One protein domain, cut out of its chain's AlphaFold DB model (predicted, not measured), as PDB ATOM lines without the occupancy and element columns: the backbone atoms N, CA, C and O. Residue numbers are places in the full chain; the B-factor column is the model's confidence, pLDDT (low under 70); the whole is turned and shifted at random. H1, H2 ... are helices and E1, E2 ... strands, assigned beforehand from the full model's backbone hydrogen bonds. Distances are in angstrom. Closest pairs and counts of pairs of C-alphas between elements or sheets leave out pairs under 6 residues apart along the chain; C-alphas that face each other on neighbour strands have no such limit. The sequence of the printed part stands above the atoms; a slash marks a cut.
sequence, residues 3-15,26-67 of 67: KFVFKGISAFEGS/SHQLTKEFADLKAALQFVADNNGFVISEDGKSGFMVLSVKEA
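This is residues 3 to 15 and 26 to 67 of the 67 residues of an uncharacterized protein of Lactococcus termiticola (UniProt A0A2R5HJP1). An antiparallel sheet of four strands, curled like part of a barrel, has one helix, H1, packed over one face, while the tail of residues 11 to 15 runs away from one end of the sheet. The printed part has 55 residues, with one named helix and four named strands in the order E1 E2 H1 E3 E4. The sheet's order is E2 E1 E4 E3, and the class is mixed, helices and strands. The whole is compact, with a radius of gyration of the C-alphas of 10.8 A, and its elongated outline spans 37 by 19 by 19 A.

E1, residues 3 to 10, is an inner strand. E2, residues 28 to 33, is its antiparallel neighbour at one edge, with N 6 and O 29 2.8 A apart, within hydrogen-bond range. On the sheet is H1, residues 36 to 45, at a height over the sheet of 8.0 A; every O i to N i+4 pair inside it is within hydrogen-bond range. E3, residues 49 to 51, is the other edge strand and forms a hairpin with E4, residues 58 to 66, where N 59 and O 50 are 2.9 A apart. E4 is also antiparallel to E1, with N 5 and O 65 2.8 A apart, and bends by 80 degrees at residue 62. The closest C-alphas of H1 and E4 are those of Val 43 and Val 61, 7.3 A apart. H1 runs slantwise to the strands, at 35 degrees to E1 on the local plane.

E1 begins at C-alpha 3 (35.520, -19.563, -2.882) and is 21.9 A long. E2 measures 15.9 A, H1 14.3 A and E3 6.8 A. E4 is 20.1 A long and ends at C-alpha 66 (34.598, -14.823, 0.597).

The two C-alphas farthest apart are those of Ser 15 and Ala 34, 37.8 A. Residues 16 to 25 are not printed, and C-alphas 15 and 26 are 20.0 A apart across the cut. Of the links that are printed whole, none is long. Mean pLDDT of the printed part is 83.0; residues 10 to 15, 26 and 55 to 56 are under 70.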
ATOM      1  N   LYS A   3      34.943 -18.798  -3.984       95.94
ATOM      2  CA  LYS A   3      35.520 -19.563  -2.882       95.94
ATOM      3  C   LYS A   3      35.113 -18.934  -1.551       95.94
ATOM      4  O   LYS A   3      35.268 -17.734  -1.363       95.94
ATOM      5  N   PHE A   4      34.614 -19.749  -0.625       94.56
ATOM      6  CA  PHE A   4      34.196 -19.308   0.703       94.56
ATOM      7  C   PHE A   4      34.951 -20.053   1.791       94.56
ATOM      8  O   PHE A   4      35.118 -21.273   1.735       94.56
ATOM      9  N   VAL A   5      35.380 -19.300   2.795       92.75
ATOM     10  CA  VAL A   5      36.037 -19.783   4.000       92.75
ATOM     11  C   VAL A   5      35.023 -19.855   5.134       92.75
ATOM     12  O   VAL A   5      34.480 -18.833   5.556       92.75
ATOM     13  N   PHE A   6      34.832 -21.056   5.664       91.25
ATOM     14  CA  PHE A   6      34.045 -21.341   6.856       91.25
ATOM     15  C   PHE A   6      34.995 -21.408   8.036       91.25
ATOM     16  O   PHE A   6      35.941 -22.195   8.010       91.25
ATOM     17  N   LYS A   7      34.747 -20.595   9.060       89.25
ATOM     18  CA  LYS A   7      35.463 -20.671  10.333       89.25
ATOM     19  C   LYS A   7      34.500 -21.024  11.440       89.25
ATOM     20  O   LYS A   7      33.380 -20.508  11.480       89.25
ATOM     21  N   GLY A   8      34.952 -21.862  12.354       81.62
ATOM     22  CA  GLY A   8      34.124 -22.309  13.455       81.62
ATOM     23  C   GLY A   8      34.888 -22.644  14.714       81.62
ATOM     24  O   GLY A   8      36.089 -22.404  14.828       81.62
ATOM     25  N   ILE A   9      34.146 -23.206  15.656       70.31
ATOM     26  CA  ILE A   9      34.662 -23.788  16.890       70.31
ATOM     27  C   ILE A   9      34.387 -25.286  16.864       70.31
ATOM     28  O   ILE A   9      33.366 -25.722  16.322       70.31
ATOM     29  N   SER A  10      35.317 -26.070  17.412       61.78
ATOM     30  CA  SER A  10      35.153 -27.520  17.528       61.78
ATOM     31  C   SER A  10      33.811 -27.848  18.162       61.78
ATOM     32  O   SER A  10      33.465 -27.323  19.217       61.78
ATOM     33  N   ALA A  11      33.080 -28.739  17.512       56.28
ATOM     34  CA  ALA A  11      31.862 -29.298  18.048       56.28
ATOM     35  C   ALA A  11      31.888 -30.795  17.771       56.28
ATOM     36  O   ALA A  11      31.181 -31.266  16.892       56.28
ATOM     37  N   PHE A  12      32.773 -31.510  18.470       49.28
ATOM     38  CA  PHE A  12      32.600 -32.930  18.769       49.28
ATOM     39  C   PHE A  12      33.629 -33.379  19.818       49.28
ATOM     40  O   PHE A  12      34.810 -33.542  19.518       49.28
ATOM     41  N   GLU A  13      33.178 -33.574  21.059       42.97
ATOM     42  CA  GLU A  13      33.904 -34.355  22.064       42.97
ATOM     43  C   GLU A  13      33.636 -35.840  21.776       42.97
ATOM     44  O   GLU A  13      32.586 -36.382  22.119       42.97
ATOM     45  N   GLY A  14      34.578 -36.507  21.103       40.41
ATOM     46  CA  GLY A  14      34.733 -37.953  21.263       40.41
ATOM     47  C   GLY A  14      35.085 -38.241  22.725       40.41
ATOM     48  O   GLY A  14      35.697 -37.404  23.377       40.41
ATOM     49  N   SER A  15      34.661 -39.388  23.248       42.09
ATOM     50  CA  SER A  15      34.602 -39.754  24.672       42.09
ATOM     51  C   SER A  15      35.945 -39.881  25.421       42.09
ATOM     52  O   SER A  15      36.101 -40.789  26.233       42.09
ATOM     53  N   SER A  26      42.685 -23.975  13.707       57.75
ATOM     54  CA  SER A  26      42.499 -25.365  13.239       57.75
ATOM     55  C   SER A  26      41.117 -25.695  12.658       57.75
ATOM     56  O   SER A  26      40.926 -26.793  12.140       57.75
ATOM     57  N   HIS A  27      40.144 -24.780  12.715       75.38
ATOM     58  CA  HIS A  27      38.767 -25.037  12.259       75.38
ATOM     59  C   HIS A  27      38.377 -24.121  11.112       75.38
ATOM     60  O   HIS A  27      37.528 -23.233  11.238       75.38
ATOM     61  N   GLN A  28      39.048 -24.346   9.986       84.12
ATOM     62  CA  GLN A  28      38.754 -23.692   8.729       84.12
ATOM     63  C   GLN A  28      38.489 -24.732   7.642       84.12
ATOM     64  O   GLN A  28      39.284 -25.644   7.436       84.12
ATOM     65  N   LEU A  29      37.404 -24.546   6.898       88.25
ATOM     66  CA  LEU A  29      37.127 -25.281   5.670       88.25
ATOM     67  C   LEU A  29      36.969 -24.268   4.549       88.25
ATOM     68  O   LEU A  29      36.412 -23.192   4.756       88.25
ATOM     69  N   THR A  30      37.463 -24.598   3.362       91.25
ATOM     70  CA  THR A  30      37.275 -23.741   2.196       91.25
ATOM     71  C   THR A  30      36.590 -24.522   1.093       91.25
ATOM     72  O   THR A  30      37.031 -25.621   0.776       91.25
ATOM     73  N   LYS A  31      35.510 -23.973   0.532       91.25
ATOM     74  CA  LYS A  31      34.685 -24.660  -0.467       91.25
ATOM     75  C   LYS A  31      34.089 -23.664  -1.460       91.25
ATOM     76  O   LYS A  31      33.928 -22.487  -1.139       91.25
ATOM     77  N   GLU A  32      33.820 -24.124  -2.676       95.38
ATOM     78  CA  GLU A  32      33.313 -23.284  -3.762       95.38
ATOM     79  C   GLU A  32      31.787 -23.331  -3.854       95.38
ATOM     80  O   GLU A  32      31.179 -24.398  -3.773       95.38
ATOM     81  N   PHE A  33      31.177 -22.162  -4.049       95.38
ATOM     82  CA  PHE A  33      29.736 -21.984  -4.213       95.38
ATOM     83  C   PHE A  33      29.435 -20.999  -5.345       95.38
ATOM     84  O   PHE A  33      30.318 -20.290  -5.829       95.38
ATOM     85  N   ALA A  34      28.181 -20.948  -5.798       96.19
ATOM     86  CA  ALA A  34      27.757 -19.959  -6.788       96.19
ATOM     87  C   ALA A  34      27.814 -18.526  -6.226       96.19
ATOM     88  O   ALA A  34      28.265 -17.619  -6.919       96.19
ATOM     89  N   ASP A  35      27.391 -18.349  -4.972       95.88
ATOM     90  CA  ASP A  35      27.330 -17.078  -4.252       95.88
ATOM     91  C   ASP A  35      27.281 -17.312  -2.722       95.88
ATOM     92  O   ASP A  35      27.259 -18.453  -2.244       95.88
ATOM     93  N   LEU A  36      27.246 -16.222  -1.943       93.94
ATOM     94  CA  LEU A  36      27.157 -16.279  -0.479       93.94
ATOM     95  C   LEU A  36      25.856 -16.941   0.000       93.94
ATOM     96  O   LEU A  36      25.860 -17.627   1.021       93.94
ATOM     97  N   LYS A  37      24.740 -16.770  -0.722       96.19
ATOM     98  CA  LYS A  37      23.453 -17.367  -0.344       96.19
ATOM     99  C   LYS A  37      23.535 -18.891  -0.408       96.19
ATOM    100  O   LYS A  37      23.084 -19.553   0.521       96.19
ATOM    101  N   ALA A  38      24.148 -19.439  -1.452       96.56
ATOM    102  CA  ALA A  38      24.394 -20.869  -1.587       96.56
ATOM    103  C   ALA A  38      25.330 -21.398  -0.485       96.56
ATOM    104  O   ALA A  38      25.072 -22.462   0.076       96.56
ATOM    105  N   ALA A  39      26.372 -20.639  -0.124       94.75
ATOM    106  CA  ALA A  39      27.271 -20.997   0.974       94.75
ATOM    107  C   ALA A  39      26.553 -21.029   2.339       94.75
ATOM    108  O   ALA A  39      26.767 -21.949   3.127       94.75
ATOM    109  N   LEU A  40      25.676 -20.059   2.616       94.00
ATOM    110  CA  LEU A  40      24.878 -20.020   3.849       94.00
ATOM    111  C   LEU A  40      23.804 -21.114   3.880       94.00
ATOM    112  O   LEU A  40      23.596 -21.728   4.926       94.00
ATOM    113  N   GLN A  41      23.156 -21.392   2.744       96.44
ATOM    114  CA  GLN A  41      22.166 -22.464   2.643       96.44
ATOM    115  C   GLN A  41      22.797 -23.827   2.938       96.44
ATOM    116  O   GLN A  41      22.238 -24.593   3.711       96.44
ATOM    117  N   PHE A  42      24.001 -24.091   2.421       94.31
ATOM    118  CA  PHE A  42      24.742 -25.313   2.737       94.31
ATOM    119  C   PHE A  42      24.946 -25.501   4.247       94.31
ATOM    120  O   PHE A  42      24.756 -26.601   4.758       94.31
ATOM    121  N   VAL A  43      25.290 -24.439   4.977       92.38
ATOM    122  CA  VAL A  43      25.448 -24.499   6.439       92.38
ATOM    123  C   VAL A  43      24.107 -24.761   7.127       92.38
ATOM    124  O   VAL A  43      24.046 -25.581   8.041       92.38
ATOM    125  N   ALA A  44      23.030 -24.108   6.681       93.00
ATOM    126  CA  ALA A  44      21.687 -24.310   7.225       93.00
ATOM    127  C   ALA A  44      21.191 -25.752   7.021       93.00
ATOM    128  O   ALA A  44      20.707 -26.372   7.967       93.00
ATOM    129  N   ASP A  45      21.399 -26.309   5.827       94.69
ATOM    130  CA  ASP A  45      21.037 -27.688   5.484       94.69
ATOM    131  C   ASP A  45      21.822 -28.720   6.315       94.69
ATOM    132  O   ASP A  45      21.374 -29.851   6.496       94.69
ATOM    133  N   ASN A  46      22.980 -28.323   6.856       90.38
ATOM    134  CA  ASN A  46      23.823 -29.132   7.737       90.38
ATOM    135  C   ASN A  46      23.709 -28.714   9.215       90.38
ATOM    136  O   ASN A  46      24.630 -28.938   9.999       90.38
ATOM    137  N   ASN A  47      22.587 -28.107   9.619       89.06
ATOM    138  CA  ASN A  47      22.298 -27.712  11.006       89.06
ATOM    139  C   ASN A  47      23.363 -26.800  11.645       89.06
ATOM    140  O   ASN A  47      23.594 -26.859  12.850       89.06
ATOM    141  N   GLY A  48      24.032 -25.965  10.851       87.38
ATOM    142  CA  GLY A  48      25.094 -25.087  11.340       87.38
ATOM    143  C   GLY A  48      26.487 -25.718  11.354       87.38
ATOM    144  O   GLY A  48      27.423 -25.068  11.814       87.38
ATOM    145  N   PHE A  49      26.658 -26.943  10.856       86.38
ATOM    146  CA  PHE A  49      27.938 -27.652  10.851       86.38
ATOM    147  C   PHE A  49      28.546 -27.742   9.457       86.38
ATOM    148  O   PHE A  49      27.857 -27.731   8.439       86.38
ATOM    149  N   VAL A  50      29.865 -27.894   9.422       87.94
ATOM    150  CA  VAL A  50      30.596 -28.334   8.234       87.94
ATOM    151  C   VAL A  50      31.527 -29.473   8.603       87.94
ATOM    152  O   VAL A  50      32.065 -29.512   9.708       87.94
ATOM    153  N   ILE A  51      31.706 -30.395   7.664       82.12
ATOM    154  CA  ILE A  51      32.561 -31.573   7.799       82.12
ATOM    155  C   ILE A  51      33.645 -31.475   6.722       82.12
ATOM    156  O   ILE A  51      33.360 -31.068   5.590       82.12
ATOM    157  N   SER A  52      34.889 -31.797   7.076       76.75
ATOM    158  CA  SER A  52      36.001 -31.874   6.128       76.75
ATOM    159  C   SER A  52      35.747 -32.934   5.057       76.75
ATOM    160  O   SER A  52      35.021 -33.902   5.274       76.75
ATOM    161  N   GLU A  53      36.359 -32.769   3.883       74.44
ATOM    162  CA  GLU A  53      36.170 -33.698   2.759       74.44
ATOM    163  C   GLU A  53      36.604 -35.133   3.083       74.44
ATOM    164  O   GLU A  53      36.026 -36.085   2.568       74.44
ATOM    165  N   ASP A  54      37.586 -35.298   3.972       71.88
ATOM    166  CA  ASP A  54      38.041 -36.605   4.455       71.88
ATOM    167  C   ASP A  54      37.130 -37.216   5.539       71.88
ATOM    168  O   ASP A  54      37.389 -38.328   5.998       71.88
ATOM    169  N   GLY A  55      36.082 -36.499   5.962       69.31
ATOM    170  CA  GLY A  55      35.126 -36.925   6.982       69.31
ATOM    171  C   GLY A  55      35.686 -36.994   8.405       69.31
ATOM    172  O   GLY A  55      34.980 -37.439   9.305       69.31
ATOM    173  N   LYS A  56      36.944 -36.590   8.634       67.81
ATOM    174  CA  LYS A  56      37.635 -36.785   9.923       67.81
ATOM    175  C   LYS A  56      37.420 -35.658  10.920       67.81
ATOM    176  O   LYS A  56      37.689 -35.838  12.103       67.81
ATOM    177  N   SER A  57      36.976 -34.496  10.455       71.19
ATOM    178  CA  SER A  57      36.764 -33.331  11.304       71.19
ATOM    179  C   SER A  57      35.449 -32.647  10.962       71.19
ATOM    180  O   SER A  57      35.068 -32.548   9.798       71.19
ATOM    181  N   GLY A  58      34.750 -32.178  11.989       80.12
ATOM    182  CA  GLY A  58      33.530 -31.402  11.850       80.12
ATOM    183  C   GLY A  58      33.512 -30.275  12.867       80.12
ATOM    184  O   GLY A  58      34.031 -30.420  13.976       80.12
ATOM    185  N   PHE A  59      32.958 -29.131  12.487       84.19
ATOM    186  CA  PHE A  59      32.859 -27.987  13.382       84.19
ATOM    187  C   PHE A  59      31.597 -27.171  13.124       84.19
ATOM    188  O   PHE A  59      31.072 -27.134  12.010       84.19
ATOM    189  N   MET A  60      31.127 -26.498  14.173       87.38
ATOM    190  CA  MET A  60      30.011 -25.566  14.082       87.38
ATOM    191  C   MET A  60      30.502 -24.252  13.474       87.38
ATOM    192  O   MET A  60      31.480 -23.668  13.946       87.38
ATOM    193  N   VAL A  61      29.833 -23.785  12.426       88.88
ATOM    194  CA  VAL A  61      30.196 -22.570  11.694       88.88
ATOM    195  C   VAL A  61      29.826 -21.334  12.506       88.88
ATOM    196  O   VAL A  61      28.676 -21.147  12.888       88.88
ATOM    197  N   LEU A  62      30.805 -20.455  12.716       89.12
ATOM    198  CA  LEU A  62      30.616 -19.142  13.338       89.12
ATOM    199  C   LEU A  62      30.630 -18.009  12.315       89.12
ATOM    200  O   LEU A  62      29.951 -17.003  12.488       89.12
ATOM    201  N   SER A  63      31.437 -18.144  11.263       90.19
ATOM    202  CA  SER A  63      31.529 -17.132  10.215       90.19
ATOM    203  C   SER A  63      31.804 -17.755   8.855       90.19
ATOM    204  O   SER A  63      32.492 -18.773   8.740       90.19
ATOM    205  N   VAL A  64      31.268 -17.103   7.826       92.12
ATOM    206  CA  VAL A  64      31.496 -17.415   6.418       92.12
ATOM    207  C   VAL A  64      31.980 -16.140   5.748       92.12
ATOM    208  O   VAL A  64      31.357 -15.090   5.902       92.12
ATOM    209  N   LYS A  65      33.095 -16.216   5.025       93.69
ATOM    210  CA  LYS A  65      33.640 -15.088   4.260       93.69
ATOM    211  C   LYS A  65      34.058 -15.533   2.868       93.69
ATOM    212  O   LYS A  65      34.482 -16.672   2.694       93.69
ATOM    213  N   GLU A  66      33.956 -14.638   1.899       92.81
ATOM    214  CA  GLU A  66      34.598 -14.823   0.597       92.81
ATOM    215  C   GLU A  66      36.129 -14.870   0.781       92.81
ATOM    216  O   GLU A  66      36.665 -14.187   1.665       92.81
ATOM    217  N   ALA A  67      36.796 -15.765   0.049       85.25
ATOM    218  CA  ALA A  67      38.220 -16.079   0.191       85.25
ATOM    219  C   ALA A  67      39.119 -15.179  -0.658       85.25
ATOM    220  O   ALA A  67      38.774 -14.963  -1.839       85.25
TER     221      ALA A  67